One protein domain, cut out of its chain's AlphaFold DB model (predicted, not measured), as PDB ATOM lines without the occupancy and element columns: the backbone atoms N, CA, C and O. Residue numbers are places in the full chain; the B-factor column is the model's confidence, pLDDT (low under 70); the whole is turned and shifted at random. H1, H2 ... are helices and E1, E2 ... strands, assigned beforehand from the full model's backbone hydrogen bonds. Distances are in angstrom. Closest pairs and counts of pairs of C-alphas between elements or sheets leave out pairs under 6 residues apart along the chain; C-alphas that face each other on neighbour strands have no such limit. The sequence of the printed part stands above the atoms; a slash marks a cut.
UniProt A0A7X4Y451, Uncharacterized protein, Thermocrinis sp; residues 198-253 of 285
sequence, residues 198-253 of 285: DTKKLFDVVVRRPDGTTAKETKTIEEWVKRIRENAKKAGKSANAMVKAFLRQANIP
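AT A GLANCE: This is residues 198 to 253 of the 285 residues of an uncharacterized protein of Thermocrinis sp (UniProt A0A7X4Y451). Two hairpins meet at a corner and open like a V: a two-stranded ribbon, E1 and E2, makes one arm, and a splayed pair of helices, H1 and H2, makes the other. E2 leads straight into H1 at the corner, while the turn of the ribbon, residues 209 to 213, points away from the helices, and H2 folds back on H1. The 56 printed residues hold two named strands, then two named helices, in the order E1, E2, H1, H2; the sheet, E1 - E2, is antiparallel, and the class is mixed, helices and strands. The whole is compact, with a radius of gyration of the C-alphas of 11.4 A and spans of 31 by 25 by 16 A.

HOW THE PARTS SIT: Look first at E1, residues 202 to 208, and E2, residues 214 to 220, an antiparallel hairpin with 151 degrees between their directions. Between them you will find N 203 and O 219 at 2.8 A, and N 217 and O 205 at 3.0 A, both within hydrogen-bond range. H1, residues 221 to 234, follows E2 with no residue between; its closest C-alphas to E1 are those of Phe 203 and Ile 221, 6.6 A apart. H2, residues 239 to 249, touches H1, closest at the C-alphas of Arg 229 and Ala 239, 4.7 A. This helical hairpin runs opposite ways at a steep tilt of 45 degrees. H2 is apart from E1 and E2. In H1 and H2 every O i to N i+4 pair is within hydrogen-bond range.

IN THESE COORDINATES: Find C-alpha 202 at (-10.998, 9.430, -56.529), where E1 begins; E1 and E2 each measure 18.8 A. From C-alpha 221 at (-6.815, 6.490, -52.235), H1 runs 20.0 A. H2 runs 15.6 A to C-alpha 249 at (-13.327, -3.923, -49.037).

THE WHOLE: The C-alphas farthest apart are those of Asp 211 and Pro 253, 32.3 A. The printed part has no cut, and its three links are tight. Mean pLDDT of the printed part is 87.7, and no printed residue is under 70.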
ATOM      1  N   ASP A 198      -3.866   3.349 -59.260       89.12
ATOM      2  CA  ASP A 198      -3.541   4.778 -59.244       89.12
ATOM      3  C   ASP A 198      -3.994   5.413 -57.922       89.12
ATOM      4  O   ASP A 198      -5.184   5.594 -57.664       89.12
ATOM      5  N   THR A 199      -3.036   5.795 -57.074       88.88
ATOM      6  CA  THR A 199      -3.326   6.343 -55.746       88.88
ATOM      7  C   THR A 199      -4.019   7.705 -55.780       88.88
ATOM      8  O   THR A 199      -4.605   8.102 -54.769       88.88
ATOM      9  N   LYS A 200      -3.986   8.405 -56.924       90.75
ATOM     10  CA  LYS A 200      -4.656   9.697 -57.144       90.75
ATOM     11  C   LYS A 200      -6.094   9.549 -57.633       90.75
ATOM     12  O   LYS A 200      -6.816  10.541 -57.724       90.75
ATOM     13  N   LYS A 201      -6.535   8.326 -57.918       87.50
ATOM     14  CA  LYS A 201      -7.914   8.021 -58.287       87.50
ATOM     15  C   LYS A 201      -8.863   8.372 -57.143       87.50
ATOM     16  O   LYS A 201      -8.629   8.000 -55.991       87.50
ATOM     17  N   LEU A 202      -9.939   9.086 -57.473       88.12
ATOM     18  CA  LEU A 202     -10.998   9.430 -56.529       88.12
ATOM     19  C   LEU A 202     -11.873   8.211 -56.233       88.12
ATOM     20  O   LEU A 202     -12.229   7.448 -57.132       88.12
ATOM     21  N   PHE A 203     -12.225   8.051 -54.963       84.88
ATOM     22  CA  PHE A 203     -13.030   6.949 -54.467       84.88
ATOM     23  C   PHE A 203     -14.011   7.430 -53.395       84.88
ATOM     24  O   PHE A 203     -13.637   8.150 -52.459       84.88
ATOM     25  N   ASP A 204     -15.259   6.984 -53.526       85.81
ATOM     26  CA  ASP A 204     -16.334   7.270 -52.583       85.81
ATOM     27  C   ASP A 204     -16.340   6.245 -51.453       85.81
ATOM     28  O   ASP A 204     -16.578   5.057 -51.669       85.81
ATOM     29  N   VAL A 205     -16.149   6.708 -50.220       84.25
ATOM     30  CA  VAL A 205     -16.298   5.871 -49.023       84.25
ATOM     31  C   VAL A 205     -17.458   6.391 -48.194       84.25
ATOM     32  O   VAL A 205     -17.566   7.587 -47.922       84.25
ATOM     33  N   VAL A 206     -18.322   5.476 -47.754       83.19
ATOM     34  CA  VAL A 206     -19.346   5.786 -46.755       83.19
ATOM     35  C   VAL A 206     -18.675   5.841 -45.386       83.19
ATOM     36  O   VAL A 206     -18.209   4.828 -44.868       83.19
ATOM     37  N   VAL A 207     -18.628   7.027 -44.791       82.31
ATOM     38  CA  VAL A 207     -18.045   7.265 -43.470       82.31
ATOM     39  C   VAL A 207     -19.147   7.563 -42.471       82.31
ATOM     40  O   VAL A 207     -20.041   8.368 -42.731       82.31
ATOM     41  N   ARG A 208     -19.064   6.941 -41.293       79.31
ATOM     42  CA  ARG A 208     -19.908   7.295 -40.154       79.31
ATOM     43  C   ARG A 208     -19.309   8.499 -39.432       79.31
ATOM     44  O   ARG A 208     -18.159   8.452 -38.994       79.31
ATOM     45  N   ARG A 209     -20.074   9.577 -39.334       78.88
ATOM     46  CA  ARG A 209     -19.699  10.804 -38.636       78.88
ATOM     47  C   ARG A 209     -19.898  10.655 -37.119       78.88
ATOM     48  O   ARG A 209     -20.630   9.764 -36.681       78.88
ATOM     49  N   PRO A 210     -19.248  11.511 -36.305       75.69
ATOM     50  CA  PRO A 210     -19.392  11.488 -34.847       75.69
ATOM     51  C   PRO A 210     -20.833  11.700 -34.361       75.69
ATOM     52  O   PRO A 210     -21.199  11.196 -33.307       75.69
ATOM     53  N   ASP A 211     -21.653  12.398 -35.150       81.25
ATOM     54  CA  ASP A 211     -23.089  12.617 -34.920       81.25
ATOM     55  C   ASP A 211     -23.961  11.374 -35.213       81.25
ATOM     56  O   ASP A 211     -25.180  11.417 -35.080       81.25
ATOM     57  N   GLY A 212     -23.347  10.256 -35.617       79.12
ATOM     58  CA  GLY A 212     -24.023   9.002 -35.937       79.12
ATOM     59  C   GLY A 212     -24.531   8.900 -37.376       79.12
ATOM     60  O   GLY A 212     -24.902   7.796 -37.782       79.12
ATOM     61  N   THR A 213     -24.493   9.986 -38.154       85.06
ATOM     62  CA  THR A 213     -24.923  10.010 -39.558       85.06
ATOM     63  C   THR A 213     -23.902   9.335 -40.473       85.06
ATOM     64  O   THR A 213     -22.714   9.231 -40.156       85.06
ATOM     65  N   THR A 214     -24.349   8.847 -41.628       84.75
ATOM     66  CA  THR A 214     -23.470   8.335 -42.684       84.75
ATOM     67  C   THR A 214     -23.372   9.357 -43.808       84.75
ATOM     68  O   THR A 214     -24.376   9.873 -44.289       84.75
ATOM     69  N   ALA A 215     -22.150   9.656 -44.238       84.56
ATOM     70  CA  ALA A 215     -21.888  10.534 -45.370       84.56
ATOM     71  C   ALA A 215     -21.018   9.808 -46.393       84.56
ATOM     72  O   ALA A 215     -20.097   9.081 -46.021       84.56
ATOM     73  N   LYS A 216     -21.286  10.026 -47.682       87.81
ATOM     74  CA  LYS A 216     -20.321   9.698 -48.731       87.81
ATOM     75  C   LYS A 216     -19.292  10.816 -48.790       87.81
ATOM     76  O   LYS A 216     -19.648  11.981 -48.942       87.81
ATOM     77  N   GLU A 217     -18.032  10.454 -48.634       89.50
ATOM     78  CA  GLU A 217     -16.911  11.347 -48.878       89.50
ATOM     79  C   GLU A 217     -16.141  10.829 -50.097       89.50
ATOM     80  O   GLU A 217     -15.837   9.639 -50.172       89.50
ATOM     81  N   THR A 218     -15.805  11.727 -51.022       90.62
ATOM     82  CA  THR A 218     -14.976  11.439 -52.199       90.62
ATOM     83  C   THR A 218     -13.568  11.953 -51.938       90.62
ATOM     84  O   THR A 218     -13.379  13.153 -51.739       90.62
ATOM     85  N   LYS A 219     -12.582  11.058 -51.906       91.31
ATOM     86  CA  LYS A 219     -11.160  11.400 -51.720       91.31
ATOM     87  C   LYS A 219     -10.285  10.476 -52.545       91.31
ATOM     88  O   LYS A 219     -10.741   9.428 -52.997       91.31
ATOM     89  N   THR A 220      -9.028  10.850 -52.725       92.88
ATOM     90  CA  THR A 220      -8.036   9.964 -53.340       92.88
ATOM     91  C   THR A 220      -7.741   8.763 -52.436       92.88
ATOM     92  O   THR A 220      -7.928   8.821 -51.213       92.88
ATOM     93  N   ILE A 221      -7.256   7.660 -53.013       91.12
ATOM     94  CA  ILE A 221      -6.815   6.490 -52.235       91.12
ATOM     95  C   ILE A 221      -5.733   6.903 -51.225       91.12
ATOM     96  O   ILE A 221      -5.758   6.465 -50.074       91.12
ATOM     97  N   GLU A 222      -4.812   7.780 -51.626       92.69
ATOM     98  CA  GLU A 222      -3.752   8.297 -50.757       92.69
ATOM     99  C   GLU A 222      -4.304   9.018 -49.514       92.69
ATOM    100  O   GLU A 222      -3.892   8.730 -48.385       92.69
ATOM    101  N   GLU A 223      -5.283   9.904 -49.694       92.75
ATOM    102  CA  GLU A 223      -5.929  10.620 -48.589       92.75
ATOM    103  C   GLU A 223      -6.691   9.676 -47.655       92.75
ATOM    104  O   GLU A 223      -6.629   9.830 -46.428       92.75
ATOM    105  N   TRP A 224      -7.378   8.672 -48.208       92.81
ATOM    106  CA  TRP A 224      -8.044   7.641 -47.415       92.81
ATOM    107  C   TRP A 224      -7.056   6.855 -46.566       92.81
ATOM    108  O   TRP A 224      -7.247   6.724 -45.354       92.81
ATOM    109  N   VAL A 225      -5.970   6.384 -47.174       92.44
ATOM    110  CA  VAL A 225      -4.914   5.636 -46.488       92.44
ATOM    111  C   VAL A 225      -4.283   6.479 -45.383       92.44
ATOM    112  O   VAL A 225      -4.123   5.986 -44.264       92.44
ATOM    113  N   LYS A 226      -3.983   7.758 -45.644       93.00
ATOM    114  CA  LYS A 226      -3.451   8.682 -44.632       93.00
ATOM    115  C   LYS A 226      -4.402   8.811 -43.439       93.00
ATOM    116  O   LYS A 226      -3.989   8.587 -42.300       93.00
ATOM    117  N   ARG A 227      -5.689   9.067 -43.695       91.00
ATOM    118  CA  ARG A 227      -6.717   9.182 -42.647       91.00
ATOM    119  C   ARG A 227      -6.871   7.890 -41.842       91.00
ATOM    120  O   ARG A 227      -6.980   7.934 -40.617       91.00
ATOM    121  N   ILE A 228      -6.870   6.731 -42.505       91.75
ATOM    122  CA  ILE A 228      -6.972   5.422 -41.845       91.75
ATOM    123  C   ILE A 228      -5.772   5.188 -40.929       91.75
ATOM    124  O   ILE A 228      -5.957   4.758 -39.790       91.75
ATOM    125  N   ARG A 229      -4.554   5.506 -41.385       91.12
ATOM    126  CA  ARG A 229      -3.337   5.373 -40.574       91.12
ATOM    127  C   ARG A 229      -3.379   6.261 -39.332       91.12
ATOM    128  O   ARG A 229      -3.082   5.788 -38.237       91.12
ATOM    129  N   GLU A 230      -3.796   7.517 -39.480       90.44
ATOM    130  CA  GLU A 230      -3.949   8.453 -38.359       90.44
ATOM    131  C   GLU A 230      -4.985   7.960 -37.338       90.44
ATOM    132  O   GLU A 230      -4.728   7.963 -36.131       90.44
ATOM    133  N   ASN A 231      -6.135   7.473 -37.811       89.19
ATOM    134  CA  ASN A 231      -7.184   6.923 -36.952       89.19
ATOM    135  C   ASN A 231      -6.746   5.632 -36.250       89.19
ATOM    136  O   ASN A 231      -7.013   5.457 -35.062       89.19
ATOM    137  N   ALA A 232      -6.048   4.739 -36.956       87.62
ATOM    138  CA  ALA A 232      -5.523   3.506 -36.381       87.62
ATOM    139  C   ALA A 232      -4.512   3.797 -35.266       87.62
ATOM    140  O   ALA A 232      -4.607   3.196 -34.195       87.62
ATOM    141  N   LYS A 233      -3.620   4.777 -35.476       86.75
ATOM    142  CA  LYS A 233      -2.663   5.235 -34.462       86.75
ATOM    143  C   LYS A 233      -3.372   5.766 -33.214       86.75
ATOM    144  O   LYS A 233      -3.025   5.357 -32.111       86.75
ATOM    145  N   LYS A 234      -4.397   6.614 -33.378       87.25
ATOM    146  CA  LYS A 234      -5.218   7.122 -32.259       87.25
ATOM    147  C   LYS A 234      -5.935   6.003 -31.495       87.25
ATOM    148  O   LYS A 234      -6.091   6.098 -30.286       87.25
ATOM    149  N   ALA A 235      -6.344   4.943 -32.190       85.00
ATOM    150  CA  ALA A 235      -7.044   3.799 -31.609       85.00
ATOM    151  C   ALA A 235      -6.116   2.675 -31.099       85.00
ATOM    152  O   ALA A 235      -6.616   1.632 -30.679       85.00
ATOM    153  N   GLY A 236      -4.788   2.822 -31.192       83.06
ATOM    154  CA  GLY A 236      -3.829   1.772 -30.816       83.06
ATOM    155  C   GLY A 236      -3.905   0.498 -31.677       83.06
ATOM    156  O   GLY A 236      -3.476  -0.572 -31.242       83.06
ATOM    157  N   LYS A 237      -4.471   0.589 -32.887       85.25
ATOM    158  CA  LYS A 237      -4.605  -0.523 -33.843       85.25
ATOM    159  C   LYS A 237      -3.441  -0.526 -34.834       85.25
ATOM    160  O   LYS A 237      -2.838   0.511 -35.095       85.25
ATOM    161  N   SER A 238      -3.158  -1.683 -35.437       84.81
ATOM    162  CA  SER A 238      -2.189  -1.753 -36.537       84.81
ATOM    163  C   SER A 238      -2.699  -0.950 -37.735       84.81
ATOM    164  O   SER A 238      -3.763  -1.233 -38.291       84.81
ATOM    165  N   ALA A 239      -1.932   0.069 -38.123       87.06
ATOM    166  CA  ALA A 239      -2.285   0.958 -39.218       87.06
ATOM    167  C   ALA A 239      -2.364   0.208 -40.554       87.06
ATOM    168  O   ALA A 239      -3.319   0.390 -41.307       87.06
ATOM    169  N   ASN A 240      -1.414  -0.689 -40.815       88.69
ATOM    170  CA  ASN A 240      -1.402  -1.478 -42.040       88.69
ATOM    171  C   ASN A 240      -2.510  -2.535 -42.064       88.69
ATOM    172  O   ASN A 240      -3.145  -2.690 -43.102       88.69
ATOM    173  N   ALA A 241      -2.843  -3.185 -40.941       86.50
ATOM    174  CA  ALA A 241      -4.003  -4.084 -40.891       86.50
ATOM    175  C   ALA A 241      -5.301  -3.371 -41.307       86.50
ATOM    176  O   ALA A 241      -6.078  -3.901 -42.102       86.50
ATOM    177  N   MET A 242      -5.511  -2.147 -40.809       89.25
ATOM    178  CA  MET A 242      -6.676  -1.328 -41.156       89.25
ATOM    179  C   MET A 242      -6.653  -0.889 -42.626       89.25
ATOM    180  O   MET A 242      -7.689  -0.928 -43.287       89.25
ATOM    181  N   VAL A 243      -5.484  -0.511 -43.157       91.12
ATOM    182  CA  VAL A 243      -5.319  -0.167 -44.579       91.12
ATOM    183  C   VAL A 243      -5.632  -1.368 -45.470       91.12
ATOM    184  O   VAL A 243      -6.414  -1.231 -46.401       91.12
ATOM    185  N   LYS A 244      -5.101  -2.557 -45.172       90.12
ATOM    186  CA  LYS A 244      -5.379  -3.772 -45.954       90.12
ATOM    187  C   LYS A 244      -6.855  -4.143 -45.930       90.12
ATOM    188  O   LYS A 244      -7.412  -4.478 -46.968       90.12
ATOM    189  N   ALA A 245      -7.504  -4.045 -44.767       89.06
ATOM    190  CA  ALA A 245      -8.943  -4.274 -44.658       89.06
ATOM    191  C   ALA A 245      -9.739  -3.313 -45.556       89.06
ATOM    192  O   ALA A 245     -10.623  -3.758 -46.284       89.06
ATOM    193  N   PHE A 246      -9.380  -2.027 -45.556       91.00
ATOM    194  CA  PHE A 246      -9.978  -1.030 -46.443       91.00
ATOM    195  C   PHE A 246      -9.754  -1.354 -47.924       91.00
ATOM    196  O   PHE A 246     -10.716  -1.408 -48.683       91.00
ATOM    197  N   LEU A 247      -8.509  -1.619 -48.333       90.88
ATOM    198  CA  LEU A 247      -8.179  -1.913 -49.729       90.88
ATOM    199  C   LEU A 247      -8.918  -3.164 -50.227       90.88
ATOM    200  O   LEU A 247      -9.448  -3.150 -51.333       90.88
ATOM    201  N   ARG A 248      -9.048  -4.206 -49.391       89.12
ATOM    202  CA  ARG A 248      -9.849  -5.402 -49.712       89.12
ATOM    203  C   ARG A 248     -11.330  -5.083 -49.876       89.12
ATOM    204  O   ARG A 248     -11.929  -5.512 -50.855       89.12
ATOM    205  N   GLN A 249     -11.918  -4.330 -48.946       88.81
ATOM    206  CA  GLN A 249     -13.327  -3.923 -49.037       88.81
ATOM    207  C   GLN A 249     -13.606  -3.089 -50.293       88.81
ATOM    208  O   GLN A 249     -14.672  -3.213 -50.886       88.81
ATOM    209  N   ALA A 250     -12.639  -2.271 -50.706       88.31
ATOM    210  CA  ALA A 250     -12.709  -1.452 -51.909       88.31
ATOM    211  C   ALA A 250     -12.289  -2.194 -53.195       88.31
ATOM    212  O   ALA A 250     -12.316  -1.593 -54.266       88.31
ATOM    213  N   ASN A 251     -11.901  -3.473 -53.107       88.38
ATOM    214  CA  ASN A 251     -11.363  -4.267 -54.215       88.38
ATOM    215  C   ASN A 251     -10.169  -3.598 -54.935       88.38
ATOM    216  O   ASN A 251     -10.032  -3.678 -56.154       88.38
ATOM    217  N   ILE A 252      -9.313  -2.910 -54.175       89.38
ATOM    218  CA  ILE A 252      -8.102  -2.254 -54.676       89.38
ATOM    219  C   ILE A 252      -6.930  -3.240 -54.550       89.38
ATOM    220  O   ILE A 252      -6.659  -3.701 -53.439       89.38
ATOM    221  N   PRO A 253      -6.203  -3.553 -55.639       89.12
ATOM    222  CA  PRO A 253      -5.067  -4.467 -55.589       89.12
ATOM    223  C   PRO A 253      -3.879  -3.858 -54.830       89.12
ATOM    224  O   PRO A 253      -3.517  -2.692 -55.022       89.12
TER     225      PRO A 253